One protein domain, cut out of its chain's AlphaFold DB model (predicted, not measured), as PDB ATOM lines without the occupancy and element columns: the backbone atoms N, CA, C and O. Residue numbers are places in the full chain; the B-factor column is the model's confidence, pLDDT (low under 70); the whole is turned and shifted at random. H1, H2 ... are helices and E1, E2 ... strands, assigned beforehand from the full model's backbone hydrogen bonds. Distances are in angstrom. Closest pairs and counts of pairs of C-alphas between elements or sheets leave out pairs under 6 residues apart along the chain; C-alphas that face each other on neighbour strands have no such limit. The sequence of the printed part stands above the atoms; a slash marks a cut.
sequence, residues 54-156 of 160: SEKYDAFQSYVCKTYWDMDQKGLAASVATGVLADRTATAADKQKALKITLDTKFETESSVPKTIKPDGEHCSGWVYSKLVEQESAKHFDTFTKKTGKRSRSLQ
ATOM      1  N   SER A  54     -38.266   9.271   8.383       73.56
ATOM      2  CA  SER A  54     -37.108  10.159   8.243       73.56
ATOM      3  C   SER A  54     -37.228  11.393   9.136       73.56
ATOM      4  O   SER A  54     -36.274  11.724   9.824       73.56
ATOM      5  N   GLU A  55     -38.410  12.014   9.227       73.81
ATOM      6  CA  GLU A  55     -38.641  13.156  10.125       73.81
ATOM      7  C   GLU A  55     -38.457  12.760  11.601       73.81
ATOM      8  O   GLU A  55     -37.886  13.517  12.388       73.81
ATOM      9  N   LYS A  56     -38.888  11.546  11.979       76.25
ATOM     10  CA  LYS A  56     -38.632  10.986  13.317       76.25
ATOM     11  C   LYS A  56     -37.138  10.834  13.580       76.25
ATOM     12  O   LYS A  56     -36.673  11.175  14.665       76.25
ATOM     13  N   TYR A  57     -36.401  10.319  12.599       78.06
ATOM     14  CA  TYR A  57     -34.967  10.085  12.711       78.06
ATOM     15  C   TYR A  57     -34.168  11.389  12.782       78.06
ATOM     16  O   TYR A  57     -33.311  11.516  13.653       78.06
ATOM     17  N   ASP A  58     -34.510  12.387  11.969       78.31
ATOM     18  CA  ASP A  58     -33.881  13.710  12.013       78.31
ATOM     19  C   ASP A  58     -34.157  14.413  13.350       78.31
ATOM     20  O   ASP A  58     -33.238  14.907  14.005       78.31
ATOM     21  N   ALA A  59     -35.407  14.382  13.828       77.19
ATOM     22  CA  ALA A  59     -35.761  14.942  15.130       77.19
ATOM     23  C   ALA A  59     -35.061  14.217  16.294       77.19
ATOM     24  O   ALA A  59     -34.670  14.856  17.274       77.19
ATOM     25  N   PHE A  60     -34.894  12.895  16.191       81.31
ATOM     26  CA  PHE A  60     -34.175  12.089  17.174       81.31
ATOM     27  C   PHE A  60     -32.679  12.413  17.184       81.31
ATOM     28  O   PHE A  60     -32.105  12.619  18.250       81.31
ATOM     29  N   GLN A  61     -32.057  12.539  16.012       80.19
ATOM     30  CA  GLN A  61     -30.665  12.963  15.893       80.19
ATOM     31  C   GLN A  61     -30.439  14.333  16.533       80.19
ATOM     32  O   GLN A  61     -29.573  14.470  17.394       80.19
ATOM     33  N   SER A  62     -31.260  15.334  16.202       77.19
ATOM     34  CA  SER A  62     -31.167  16.652  16.839       77.19
ATOM     35  C   SER A  62     -31.375  16.583  18.355       77.19
ATOM     36  O   SER A  62     -30.705  17.295  19.101       77.19
ATOM     37  N   TYR A  63     -32.273  15.716  18.836       77.38
ATOM     38  CA  TYR A  63     -32.501  15.505  20.268       77.38
ATOM     39  C   TYR A  63     -31.272  14.917  20.976       77.38
ATOM     40  O   TYR A  63     -30.846  15.458  21.997       77.38
ATOM     41  N   VAL A  64     -30.675  13.853  20.432       81.06
ATOM     42  CA  VAL A  64     -29.459  13.235  20.986       81.06
ATOM     43  C   VAL A  64     -28.307  14.235  20.938       81.06
ATOM     44  O   VAL A  64     -27.675  14.498  21.957       81.06
ATOM     45  N   CYS A  65     -28.089  14.869  19.786       77.38
ATOM     46  CA  CYS A  65     -27.082  15.908  19.604       77.38
ATOM     47  C   CYS A  65     -27.160  16.963  20.713       77.38
ATOM     48  O   CYS A  65     -26.188  17.191  21.424       77.38
ATOM     49  N   LYS A  66     -28.351  17.521  20.942       75.44
ATOM     50  CA  LYS A  66     -28.579  18.562  21.944       75.44
ATOM     51  C   LYS A  66     -28.461  18.071  23.388       75.44
ATOM     52  O   LYS A  66     -27.998  18.815  24.244       75.44
ATOM     53  N   THR A  67     -28.881  16.839  23.665       75.56
ATOM     54  CA  THR A  67     -28.846  16.255  25.016       75.56
ATOM     55  C   THR A  67     -27.414  16.003  25.480       75.56
ATOM     56  O   THR A  67     -27.089  16.236  26.640       75.56
ATOM     57  N   TYR A  68     -26.551  15.558  24.568       74.31
ATOM     58  CA  TYR A  68     -25.181  15.153  24.887       74.31
ATOM     59  C   TYR A  68     -24.121  16.189  24.494       74.31
ATOM     60  O   TYR A  68     -22.939  15.997  24.774       74.31
ATOM     61  N   TRP A  69     -24.533  17.291  23.869       72.12
ATOM     62  CA  TRP A  69     -23.673  18.409  23.490       72.12
ATOM     63  C   TRP A  69     -22.910  19.010  24.678       72.12
ATOM     64  O   TRP A  69     -21.694  19.169  24.615       72.12
ATOM     65  N   ASP A  70     -23.630  19.320  25.759       69.75
ATOM     66  CA  ASP A  70     -23.096  20.042  26.925       69.75
ATOM     67  C   ASP A  70     -22.449  19.103  27.961       69.75
ATOM     68  O   ASP A  70     -21.970  19.525  29.011       69.75
ATOM     69  N   MET A  71     -22.447  17.794  27.687       71.50
ATOM     70  CA  MET A  71     -21.817  16.806  28.558       71.50
ATOM     71  C   MET A  71     -20.307  16.744  28.325       71.50
ATOM     72  O   MET A  71     -19.803  17.088  27.253       71.50
ATOM     73  N   ASP A  72     -19.584  16.229  29.324       75.62
ATOM     74  CA  ASP A  72     -18.155  15.951  29.192       75.62
ATOM     75  C   ASP A  72     -17.899  14.995  28.017       75.62
ATOM     76  O   ASP A  72     -18.170  13.792  28.080       75.62
ATOM     77  N   GLN A  73     -17.356  15.549  26.934       73.06
ATOM     78  CA  GLN A  73     -17.107  14.840  25.682       73.06
ATOM     79  C   GLN A  73     -16.142  13.665  25.876       73.06
ATOM     80  O   GLN A  73     -16.244  12.657  25.174       73.06
ATOM     81  N   LYS A  74     -15.227  13.761  26.852       71.44
ATOM     82  CA  LYS A  74     -14.274  12.695  27.175       71.44
ATOM     83  C   LYS A  74     -14.975  11.505  27.829       71.44
ATOM     84  O   LYS A  74     -14.836  10.377  27.351       71.44
ATOM     85  N   GLY A  75     -15.750  11.753  28.886       73.00
ATOM     86  CA  GLY A  75     -16.570  10.738  29.543       73.00
ATOM     87  C   GLY A  75     -17.584  10.105  28.591       73.00
ATOM     88  O   GLY A  75     -17.747   8.883  28.580       73.00
ATOM     89  N   LEU A  76     -18.198  10.910  27.722       77.25
ATOM     90  CA  LEU A  76     -19.142  10.431  26.718       77.25
ATOM     91  C   LEU A  76     -18.475   9.497  25.700       77.25
ATOM     92  O   LEU A  76     -18.965   8.393  25.465       77.25
ATOM     93  N   ALA A  77     -17.334   9.895  25.132       76.62
ATOM     94  CA  ALA A  77     -16.596   9.069  24.179       76.62
ATOM     95  C   ALA A  77     -16.146   7.736  24.796       76.62
ATOM     96  O   ALA A  77     -16.258   6.692  24.149       76.62
ATOM     97  N   ALA A  78     -15.693   7.751  26.053       80.88
ATOM     98  CA  ALA A  78     -15.331   6.539  26.782       80.88
ATOM     99  C   ALA A  78     -16.545   5.631  27.041       80.88
ATOM    100  O   ALA A  78     -16.446   4.412  26.880       80.88
ATOM    101  N   SER A  79     -17.698   6.209  27.391       82.19
ATOM    102  CA  SER A  79     -18.952   5.474  27.593       82.19
ATOM    103  C   SER A  79     -19.419   4.791  26.304       82.19
ATOM    104  O   SER A  79     -19.641   3.579  26.286       82.19
ATOM    105  N   VAL A  80     -19.454   5.531  25.190       83.88
ATOM    106  CA  VAL A  80     -19.832   4.999  23.870       83.88
ATOM    107  C   VAL A  80     -18.876   3.891  23.435       83.88
ATOM    108  O   VAL A  80     -19.324   2.819  23.025       83.88
ATOM    109  N   ALA A  81     -17.564   4.108  23.571       83.69
ATOM    110  CA  ALA A  81     -16.551   3.098  23.277       83.69
ATOM    111  C   ALA A  81     -16.752   1.828  24.118       83.69
ATOM    112  O   ALA A  81     -16.723   0.719  23.586       83.69
ATOM    113  N   THR A  82     -17.037   1.978  25.411       85.19
ATOM    114  CA  THR A  82     -17.338   0.844  26.296       85.19
ATOM    115  C   THR A  82     -18.585   0.094  25.828       85.19
ATOM    116  O   THR A  82     -18.573  -1.135  25.777       85.19
ATOM    117  N   GLY A  83     -19.631   0.808  25.406       84.00
ATOM    118  CA  GLY A  83     -20.826   0.194  24.831       84.00
ATOM    119  C   GLY A  83     -20.543  -0.572  23.532       84.00
ATOM    120  O   GLY A  83     -21.037  -1.681  23.363       84.00
ATOM    121  N   VAL A  84     -19.682  -0.050  22.650       85.56
ATOM    122  CA  VAL A  84     -19.253  -0.743  21.417       85.56
ATOM    123  C   VAL A  84     -18.399  -1.980  21.724       85.56
ATOM    124  O   VAL A  84     -18.500  -2.993  21.035       85.56
ATOM    125  N   LEU A  85     -17.563  -1.933  22.765       85.69
ATOM    126  CA  LEU A  85     -16.793  -3.096  23.219       85.69
ATOM    127  C   LEU A  85     -17.697  -4.180  23.822       85.69
ATOM    128  O   LEU A  85     -17.457  -5.367  23.594       85.69
ATOM    129  N   ALA A  86     -18.729  -3.772  24.566       86.75
ATOM    130  CA  ALA A  86     -19.731  -4.667  25.139       86.75
ATOM    131  C   ALA A  86     -20.678  -5.252  24.078       86.75
ATOM    132  O   ALA A  86     -21.219  -6.346  24.264       86.75
ATOM    133  N   ASP A  87     -20.859  -4.556  22.957       84.56
ATOM    134  CA  ASP A  87     -21.680  -5.017  21.849       84.56
ATOM    135  C   ASP A  87     -21.034  -6.221  21.138       84.56
ATOM    136  O   ASP A  87     -19.915  -6.197  20.610       84.56
ATOM    137  N   ARG A  88     -21.768  -7.334  21.121       81.88
ATOM    138  CA  ARG A  88     -21.339  -8.571  20.458       81.88
ATOM    139  C   ARG A  88     -21.445  -8.484  18.940       81.88
ATOM    140  O   ARG A  88     -20.724  -9.209  18.263       81.88
ATOM    141  N   THR A  89     -22.297  -7.600  18.430       86.50
ATOM    142  CA  THR A  89     -22.542  -7.396  16.998       86.50
ATOM    143  C   THR A  89     -21.607  -6.362  16.369       86.50
ATOM    144  O   THR A  89     -21.471  -6.320  15.149       86.50
ATOM    145  N   ALA A  90     -20.893  -5.582  17.188       84.62
ATOM    146  CA  ALA A  90     -19.940  -4.592  16.708       84.62
ATOM    147  C   ALA A  90     -18.779  -5.219  15.919       84.62
ATOM    148  O   ALA A  90     -18.203  -6.248  16.301       84.62
ATOM    149  N   THR A  91     -18.394  -4.547  14.833       88.25
ATOM    150  CA  THR A  91     -17.318  -4.996  13.942       88.25
ATOM    151  C   THR A  91     -15.951  -4.946  14.632       88.25
ATOM    152  O   THR A  91     -15.715  -4.150  15.542       88.25
ATOM    153  N   ALA A  92     -14.998  -5.765  14.172       85.88
ATOM    154  CA  ALA A  92     -13.631  -5.751  14.706       85.88
ATOM    155  C   ALA A  92     -12.960  -4.368  14.573       85.88
ATOM    156  O   ALA A  92     -12.240  -3.939  15.475       85.88
ATOM    157  N   ALA A  93     -13.248  -3.641  13.487       83.31
ATOM    158  CA  ALA A  93     -12.757  -2.282  13.270       83.31
ATOM    159  C   ALA A  93     -13.345  -1.281  14.282       83.31
ATOM    160  O   ALA A  93     -12.616  -0.435  14.805       83.31
ATOM    161  N   ASP A  94     -14.636  -1.398  14.600       82.19
ATOM    162  CA  ASP A  94     -15.286  -0.561  15.611       82.19
ATOM    163  C   ASP A  94     -14.764  -0.866  17.017       82.19
ATOM    164  O   ASP A  94     -14.465   0.058  17.770       82.19
ATOM    165  N   LYS A  95     -14.548  -2.143  17.348       83.81
ATOM    166  CA  LYS A  95     -13.941  -2.547  18.625       83.81
ATOM    167  C   LYS A  95     -12.512  -2.042  18.766       83.81
ATOM    168  O   LYS A  95     -12.131  -1.580  19.835       83.81
ATOM    169  N   GLN A  96     -11.726  -2.062  17.690       83.75
ATOM    170  CA  GLN A  96     -10.369  -1.519  17.709       83.75
ATOM    171  C   GLN A  96     -10.365   0.004  17.914       83.75
ATOM    172  O   GLN A  96      -9.536   0.519  18.666       83.75
ATOM    173  N   LYS A  97     -11.290   0.735  17.275       80.81
ATOM    174  CA  LYS A  97     -11.467   2.179  17.499       80.81
ATOM    175  C   LYS A  97     -11.923   2.478  18.924       80.81
ATOM    176  O   LYS A  97     -11.347   3.355  19.560       80.81
ATOM    177  N   ALA A  98     -12.884   1.718  19.437       83.38
ATOM    178  CA  ALA A  98     -13.355   1.830  20.808       83.38
ATOM    179  C   ALA A  98     -12.218   1.602  21.816       83.38
ATOM    180  O   ALA A  98     -11.992   2.440  22.681       83.38
ATOM    181  N   LEU A  99     -11.426   0.539  21.638       82.94
ATOM    182  CA  LEU A  99     -10.279   0.240  22.496       82.94
ATOM    183  C   LEU A  99      -9.251   1.379  22.494       82.94
ATOM    184  O   LEU A  99      -8.749   1.759  23.548       82.94
ATOM    185  N   LYS A 100      -8.964   1.955  21.316       80.50
ATOM    186  CA  LYS A 100      -8.090   3.130  21.198       80.50
ATOM    187  C   LYS A 100      -8.650   4.322  21.967       80.50
ATOM    188  O   LYS A 100      -7.889   4.988  22.645       80.50
ATOM    189  N   ILE A 101      -9.954   4.581  21.898       76.25
ATOM    190  CA  ILE A 101     -10.590   5.692  22.624       76.25
ATOM    191  C   ILE A 101     -10.538   5.471  24.141       76.25
ATOM    192  O   ILE A 101     -10.254   6.411  24.876       76.25
ATOM    193  N   THR A 102     -10.762   4.242  24.614       76.25
ATOM    194  CA  THR A 102     -10.722   3.909  26.047       76.25
ATOM    195  C   THR A 102      -9.306   3.966  26.628       76.25
ATOM    196  O   THR A 102      -9.132   4.375  27.773       76.25
ATOM    197  N   LEU A 103      -8.292   3.562  25.856       75.06
ATOM    198  CA  LEU A 103      -6.888   3.553  26.289       75.06
ATOM    199  C   LEU A 103      -6.206   4.918  26.169       75.06
ATOM    200  O   LEU A 103      -5.191   5.156  26.823       75.06
ATOM    201  N   ASP A 104      -6.729   5.808  25.329       69.44
ATOM    202  CA  ASP A 104      -6.108   7.101  25.092       69.44
ATOM    203  C   ASP A 104      -6.477   8.096  26.199       69.44
ATOM    204  O   ASP A 104      -7.480   8.810  26.157       69.44
ATOM    205  N   THR A 105      -5.645   8.137  27.241       57.56
ATOM    206  CA  THR A 105      -5.799   9.063  28.370       57.56
ATOM    207  C   THR A 105      -5.551  10.523  27.980       57.56
ATOM    208  O   THR A 105      -6.041  11.426  28.672       57.56
ATOM    209  N   LYS A 106      -4.833  10.760  26.870       54.44
ATOM    210  CA  LYS A 106      -4.527  12.081  26.314       54.44
ATOM    211  C   LYS A 106      -5.495  12.386  25.169       54.44
ATOM    212  O   LYS A 106      -5.231  12.139  24.000       54.44
ATOM    213  N   PHE A 107      -6.638  12.973  25.510       53.34
ATOM    214  CA  PHE A 107      -7.609  13.520  24.548       53.34
ATOM    215  C   PHE A 107      -7.105  14.819  23.880       53.34
ATOM    216  O   PHE A 107      -7.877  15.732  23.608       53.34
ATOM    217  N   GLU A 108      -5.804  14.924  23.616       42.97
ATOM    218  CA  GLU A 108      -5.252  16.027  22.839       42.97
ATOM    219  C   GLU A 108      -5.484  15.700  21.363       42.97
ATOM    220  O   GLU A 108      -4.916  14.751  20.835       42.97
ATOM    221  N   THR A 109      -6.471  16.388  20.783       45.38
ATOM    222  CA  THR A 109      -6.610  16.967  19.425       45.38
ATOM    223  C   THR A 109      -5.803  16.475  18.201       45.38
ATOM    224  O   THR A 109      -6.005  17.030  17.127       45.38
ATOM    225  N   GLU A 110      -4.960  15.447  18.271       38.62
ATOM    226  CA  GLU A 110      -4.114  14.962  17.167       38.62
ATOM    227  C   GLU A 110      -4.539  13.610  16.582       38.62
ATOM    228  O   GLU A 110      -4.034  13.191  15.541       38.62
ATOM    229  N   SER A 111      -5.480  12.896  17.200       40.69
ATOM    230  CA  SER A 111      -5.921  11.620  16.638       40.69
ATOM    231  C   SER A 111      -6.974  11.866  15.558       40.69
ATOM    232  O   SER A 111      -8.044  12.400  15.835       40.69
ATOM    233  N   SER A 112      -6.657  11.452  14.334       45.12
ATOM    234  CA  SER A 112      -7.376  11.573  13.050       45.12
ATOM    235  C   SER A 112      -8.833  11.081  12.993       45.12
ATOM    236  O   SER A 112      -9.420  10.974  11.917       45.12
ATOM    237  N   VAL A 113      -9.448  10.789  14.135       44.62
ATOM    238  CA  VAL A 113     -10.858  10.439  14.275       44.62
ATOM    239  C   VAL A 113     -11.461  11.483  15.206       44.62
ATOM    240  O   VAL A 113     -11.010  11.564  16.346       44.62
ATOM    241  N   PRO A 114     -12.444  12.298  14.782       46.62
ATOM    242  CA  PRO A 114     -13.064  13.273  15.671       46.62
ATOM    243  C   PRO A 114     -13.651  12.543  16.891       46.62
ATOM    244  O   PRO A 114     -14.637  11.811  16.790       46.62
ATOM    245  N   LYS A 115     -12.958  12.697  18.027       51.94
ATOM    246  CA  LYS A 115     -13.257  12.091  19.337       51.94
ATOM    247  C   LYS A 115     -14.298  12.880  20.130       51.94
ATOM    248  O   LYS A 115     -14.668  12.472  21.224       51.94
ATOM    249  N   THR A 116     -14.749  14.001  19.585       50.50
ATOM    250  CA  THR A 116     -15.764  14.877  20.157       50.50
ATOM    251  C   THR A 116     -16.957  14.909  19.217       50.50
ATOM    252  O   THR A 116     -16.789  14.801  18.000       50.50
ATOM    253  N   ILE A 117     -18.148  15.097  19.775       53.75
ATOM    254  CA  ILE A 117     -19.297  15.572  19.016       53.75
ATOM    255  C   ILE A 117     -18.882  16.927  18.434       53.75
ATOM    256  O   ILE A 117     -18.782  17.910  19.165       53.75
ATOM    257  N   LYS A 118     -18.517  16.974  17.147       47.22
ATOM    258  CA  LYS A 118     -18.214  18.255  16.513       47.22
ATOM    259  C   LYS A 118     -19.541  18.890  16.100       47.22
ATOM    260  O   LYS A 118     -20.249  18.263  15.304       47.22
ATOM    261  N   PRO A 119     -19.874  20.088  16.611       50.78
ATOM    262  CA  PRO A 119     -20.915  20.899  15.984       50.78
ATOM    263  C   PRO A 119     -20.525  21.177  14.543       50.78
ATOM    264  O   PRO A 119     -19.400  21.598  14.279       50.78
ATOM    265  N   ASP A 120     -21.477  21.070  13.641       51.44
ATOM    266  CA  ASP A 120     -21.490  21.888  12.439       51.44
ATOM    267  C   ASP A 120     -22.836  22.623  12.421       51.44
ATOM    268  O   ASP A 120     -23.826  22.165  11.848       51.44
ATOM    269  N   GLY A 121     -22.929  23.691  13.222       58.38
ATOM    270  CA  GLY A 121     -24.191  24.392  13.488       58.38
ATOM    271  C   GLY A 121     -25.154  23.583  14.369       58.38
ATOM    272  O   GLY A 121     -24.872  23.361  15.544       58.38
ATOM    273  N   GLU A 122     -26.298  23.164  13.813       54.50
ATOM    274  CA  GLU A 122     -27.335  22.367  14.506       54.50
ATOM    275  C   GLU A 122     -27.109  20.846  14.416       54.50
ATOM    276  O   GLU A 122     -27.867  20.061  14.997       54.50
ATOM    277  N   HIS A 123     -26.077  20.417  13.686       59.00
ATOM    278  CA  HIS A 123     -25.790  19.011  13.444       59.00
ATOM    279  C   HIS A 123     -24.562  18.549  14.221       59.00
ATOM    280  O   HIS A 123     -23.540  19.228  14.298       59.00
ATOM    281  N   CYS A 124     -24.666  17.348  14.776       70.00
ATOM    282  CA  CYS A 124     -23.575  16.665  15.441       70.00
ATOM    283  C   CYS A 124     -22.967  15.635  14.491       70.00
ATOM    284  O   CYS A 124     -23.687  14.875  13.846       70.00
ATOM    285  N   SER A 125     -21.639  15.595  14.401       69.25
ATOM    286  CA  SER A 125     -20.931  14.628  13.559       69.25
ATOM    287  C   SER A 125     -19.753  13.986  14.290       69.25
ATOM    288  O   SER A 125     -19.192  14.544  15.235       69.25
ATOM    289  N   GLY A 126     -19.394  12.773  13.864       73.62
ATOM    290  CA  GLY A 126     -18.266  12.011  14.400       73.62
ATOM    291  C   GLY A 126     -18.600  10.542  14.649       73.62
ATOM    292  O   GLY A 126     -19.764  10.157  14.746       73.62
ATOM    293  N   TRP A 127     -17.566   9.705  14.773       77.88
ATOM    294  CA  TRP A 127     -17.751   8.269  15.031       77.88
ATOM    295  C   TRP A 127     -18.447   8.029  16.378       77.88
ATOM    296  O   TRP A 127     -19.364   7.218  16.458       77.88
ATOM    297  N   VAL A 128     -18.063   8.795  17.409       79.00
ATOM    298  CA  VAL A 128     -18.689   8.739  18.740       79.00
ATOM    299  C   VAL A 128     -20.174   9.084  18.652       79.00
ATOM    300  O   VAL A 128     -20.995   8.356  19.194       79.00
ATOM    301  N   TYR A 129     -20.527  10.141  17.917       79.44
ATOM    302  CA  TYR A 129     -21.921  10.532  17.722       79.44
ATOM    303  C   TYR A 129     -22.720   9.465  16.964       79.44
ATOM    304  O   TYR A 129     -23.790   9.078  17.416       79.44
ATOM    305  N   SER A 130     -22.183   8.927  15.863       81.38
ATOM    306  CA  SER A 130     -22.846   7.861  15.095       81.38
ATOM    307  C   SER A 130     -23.155   6.645  15.969       81.38
ATOM    308  O   SER A 130     -24.269   6.128  15.940       81.38
ATOM    309  N   LYS A 131     -22.191   6.210  16.790       84.56
ATOM    310  CA  LYS A 131     -22.372   5.066  17.692       84.56
ATOM    311  C   LYS A 131     -23.273   5.376  18.884       84.56
ATOM    312  O   LYS A 131     -24.017   4.500  19.311       84.56
ATOM    313  N   LEU A 132     -23.258   6.610  19.380       82.50
ATOM    314  CA  LEU A 132     -24.197   7.071  20.398       82.50
ATOM    315  C   LEU A 132     -25.637   7.038  19.871       82.50
ATOM    316  O   LEU A 132     -26.506   6.487  20.532       82.50
ATOM    317  N   VAL A 133     -25.881   7.560  18.665       82.38
ATOM    318  CA  VAL A 133     -27.207   7.525  18.027       82.38
ATOM    319  C   VAL A 133     -27.657   6.087  17.775       82.38
ATOM    320  O   VAL A 133     -28.811   5.770  18.038       82.38
ATOM    321  N   GLU A 134     -26.777   5.191  17.324       82.00
ATOM    322  CA  GLU A 134     -27.100   3.761  17.181       82.00
ATOM    323  C   GLU A 134     -27.508   3.127  18.527       82.00
ATOM    324  O   GLU A 134     -28.524   2.441  18.605       82.00
ATOM    325  N   GLN A 135     -26.772   3.397  19.611       80.50
ATOM    326  CA  GLN A 135     -27.082   2.850  20.939       80.50
ATOM    327  C   GLN A 135     -28.369   3.421  21.536       80.50
ATOM    328  O   GLN A 135     -29.172   2.681  22.105       80.50
ATOM    329  N   GLU A 136     -28.560   4.733  21.421       79.81
ATOM    330  CA  GLU A 136     -29.747   5.425  21.913       79.81
ATOM    331  C   GLU A 136     -30.971   5.071  21.069       79.81
ATOM    332  O   GLU A 136     -32.058   4.880  21.613       79.81
ATOM    333  N   SER A 137     -30.818   4.909  19.753       77.94
ATOM    334  CA  SER A 137     -31.934   4.518  18.892       77.94
ATOM    335  C   SER A 137     -32.430   3.112  19.228       77.94
ATOM    336  O   SER A 137     -33.629   2.922  19.407       77.94
ATOM    337  N   ALA A 138     -31.532   2.154  19.460       75.56
ATOM    338  CA  ALA A 138     -31.913   0.803  19.873       75.56
ATOM    339  C   ALA A 138     -32.694   0.752  21.206       75.56
ATOM    340  O   ALA A 138     -33.423  -0.207  21.449       75.56
ATOM    341  N   LYS A 139     -32.543   1.757  22.080       74.56
ATOM    342  CA  LYS A 139     -33.206   1.807  23.396       74.56
ATOM    343  C   LYS A 139     -34.443   2.699  23.427       74.56
ATOM    344  O   LYS A 139     -35.407   2.378  24.114       74.56
ATOM    345  N   HIS A 140     -34.395   3.832  22.732       71.81
ATOM    346  CA  HIS A 140     -35.338   4.933  22.922       71.81
ATOM    347  C   HIS A 140     -36.082   5.337  21.649       71.81
ATOM    348  O   HIS A 140     -37.074   6.062  21.754       71.81
ATOM    349  N   PHE A 141     -35.676   4.861  20.464       71.25
ATOM    350  CA  PHE A 141     -36.304   5.256  19.200       71.25
ATOM    351  C   PHE A 141     -37.772   4.839  19.119       71.25
ATOM    352  O   PHE A 141     -38.617   5.647  18.727       71.25
ATOM    353  N   ASP A 142     -38.107   3.622  19.544       67.19
ATOM    354  CA  ASP A 142     -39.487   3.123  19.493       67.19
ATOM    355  C   ASP A 142     -40.417   3.940  20.395       67.19
ATOM    356  O   ASP A 142     -41.528   4.282  19.999       67.19
ATOM    357  N   THR A 143     -39.913   4.378  21.551       66.94
ATOM    358  CA  THR A 143     -40.646   5.213  22.516       66.94
ATOM    359  C   THR A 143     -40.600   6.719  22.221       66.94
ATOM    360  O   THR A 143     -41.221   7.508  22.935       66.94
ATOM    361  N   PHE A 144     -39.849   7.159  21.204       63.97
ATOM    362  CA  PHE A 144     -39.678   8.581  20.903       63.97
ATOM    363  C   PHE A 144     -40.909   9.159  20.187       63.97
ATOM    364  O   PHE A 144     -41.227   8.774  19.061       63.97
ATOM    365  N   THR A 145     -41.574  10.128  20.824       66.38
ATOM    366  CA  THR A 145     -42.753  10.838  20.296       66.38
ATOM    367  C   THR A 145     -42.456  12.323  20.052       66.38
ATOM    368  O   THR A 145     -41.543  12.902  20.653       66.38
ATOM    369  N   LYS A 146     -43.247  12.987  19.192       60.91
ATOM    370  CA  LYS A 146     -43.097  14.428  18.878       60.91
ATOM    371  C   LYS A 146     -43.111  15.328  20.124       60.91
ATOM    372  O   LYS A 146     -42.382  16.326  20.171       60.91
ATOM    373  N   LYS A 147     -43.860  14.957  21.170       61.53
ATOM    374  CA  LYS A 147     -43.899  15.668  22.465       61.53
ATOM    375  C   LYS A 147     -42.529  15.707  23.156       61.53
ATOM    376  O   LYS A 147     -42.161  16.744  23.712       61.53
ATOM    377  N   THR A 148     -41.756  14.624  23.082       60.78
ATOM    378  CA  THR A 148     -40.411  14.527  23.672       60.78
ATOM    379  C   THR A 148     -39.423  15.449  22.955       60.78
ATOM    380  O   THR A 148     -38.712  16.219  23.606       60.78
ATOM    381  N   GLY A 149     -39.463  15.477  21.618       57.12
ATOM    382  CA  GLY A 149     -38.660  16.403  20.810       57.12
ATOM    383  C   GLY A 149     -38.993  17.883  21.068       57.12
ATOM    384  O   GLY A 149     -38.090  18.707  21.226       57.12
ATOM    385  N   LYS A 150     -40.285  18.233  21.196       57.31
ATOM    386  CA  LYS A 150     -40.725  19.608  21.515       57.31
ATOM    387  C   LYS A 150     -40.313  20.064  22.918       57.31
ATOM    388  O   LYS A 150     -39.881  21.206  23.069       57.31
ATOM    389  N   ARG A 151     -40.392  19.204  23.944       54.94
ATOM    390  CA  ARG A 151     -39.974  19.561  25.318       54.94
ATOM    391  C   ARG A 151     -38.494  19.928  25.409       54.94
ATOM    392  O   ARG A 151     -38.157  20.879  26.107       54.94
ATOM    393  N   SER A 152     -37.631  19.245  24.658       51.62
ATOM    394  CA  SER A 152     -36.198  19.574  24.593       51.62
ATOM    395  C   SER A 152     -35.918  20.930  23.917       51.62
ATOM    396  O   SER A 152     -34.945  21.615  24.245       51.62
ATOM    397  N   ARG A 153     -36.792  21.392  23.010       52.03
ATOM    398  CA  ARG A 153     -36.742  22.775  22.496       52.03
ATOM    399  C   ARG A 153     -37.266  23.783  23.518       52.03
ATOM    400  O   ARG A 153     -36.629  24.807  23.728       52.03
ATOM    401  N   SER A 154     -38.374  23.471  24.190       48.59
ATOM    402  CA  SER A 154     -39.022  24.389  25.137       48.59
ATOM    403  C   SER A 154     -38.208  24.646  26.410       48.59
ATOM    404  O   SER A 154     -38.272  25.748  26.941       48.59
ATOM    405  N   LEU A 155     -37.423  23.672  26.883       45.88
ATOM    406  CA  LEU A 155     -36.543  23.835  28.050       45.88
ATOM    407  C   LEU A 155     -35.430  24.874  27.843       45.88
ATOM    408  O   LEU A 155     -34.920  25.386  28.825       45.88
ATOM    409  N   GLN A 156     -35.081  25.225  26.602       45.53
ATOM    410  CA  GLN A 156     -34.141  26.323  26.331       45.53
ATOM    411  C   GLN A 156     -34.812  27.691  26.222       45.53
ATOM    412  O   GLN A 156     -34.143  28.697  26.413       45.53
TER     413      GLN A 156
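AT A GLANCE: This is residues 54 to 156 of the 160 residues of an uncharacterized protein of Corynebacterium rouxii (UniProt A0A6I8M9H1). Five helices follow one another across the domain in the order H5, H1, H4, H2, H3: H4 crosses the middle between H1 and H2, H5 packs on H1 at one end, and H3 folds back beside H2 at the other. A small hairpin of two strands, E1 and E2, packs on H1 through E2, and residues 88 to 93 stick out. The printed part has 103 residues, with named elements in the order H1, H2, H3, E1, E2, H4, H5; the two-strand sheet, E1 - E2, is antiparallel, and the class is mostly helix. The whole is compact, with a radius of gyration of the C-alphas of 14.2 A and spans of 39 by 29 by 19 A.

HOW THE PARTS SIT: E1, residues 118 to 120, and E2, residues 123 to 125, form a hairpin with 141 degrees between their directions; N 120 and O 123 are 2.8 A apart and N 125 and O 118 are 3.1 A apart, both within hydrogen-bond range. H1, residues 54 to 69, comes closest to E2 at the C-alphas of Cys 65 and Cys 124, 5.5 A apart. With residues 61 to 65 alone, H1 touches H4, residues 127 to 140, at a steep tilt of 66 degrees; the closest C-alphas, Gln 61 and Val 133, are 6.8 A apart. H4 touches H2, residues 73 to 86, at a steep tilt of 65 degrees, with the C-alphas of Ala 77 and Val 128 closest at 5.8 A. H2 and H3, residues 92 to 103, touch and form a helical hairpin, opposite ways at a steep tilt of 42 degrees; the C-alphas of Ala 81 and Ala 98 are closest at 4.2 A. With residues 56 to 63 alone, H1 touches H5, residues 146 to 156, the same way at a shallow tilt of 33 degrees, only just short of steep; their closest C-alphas, Tyr 63 and Gly 149, are 6.2 A apart. The helix packing is mostly crossed, with one of these four touching pairs at a shallow tilt. H3 and H4 are near each other, while H4 and H5 are apart. Every O i to N i+4 pair is within hydrogen-bond range in H1, H2, H3 and H4; in H5 it is 6 of 7.

IN THESE COORDINATES: H1 is 21.9 A long and begins at C-alpha 54, (-37.108, 10.159, 8.243). H2 measures 19.7 A, H3 16.3 A, H4 19.6 A and H5 16.7 A; E1 is 6.4 A and E2 6.5 A. H5 ends at C-alpha 156, (-34.141, 26.323, 26.331).

THE WHOLE: The two C-alphas farthest apart, Ala 92 and Ser 154, are 40.8 A apart. The printed part has no cut. The link from H3 to E1, residues 104 to 117, is long; the other links are tight. Mean pLDDT of the printed part is 70.3, with residue 70, residues 104 to 123, residue 125 and residues 142 to 156 under 70.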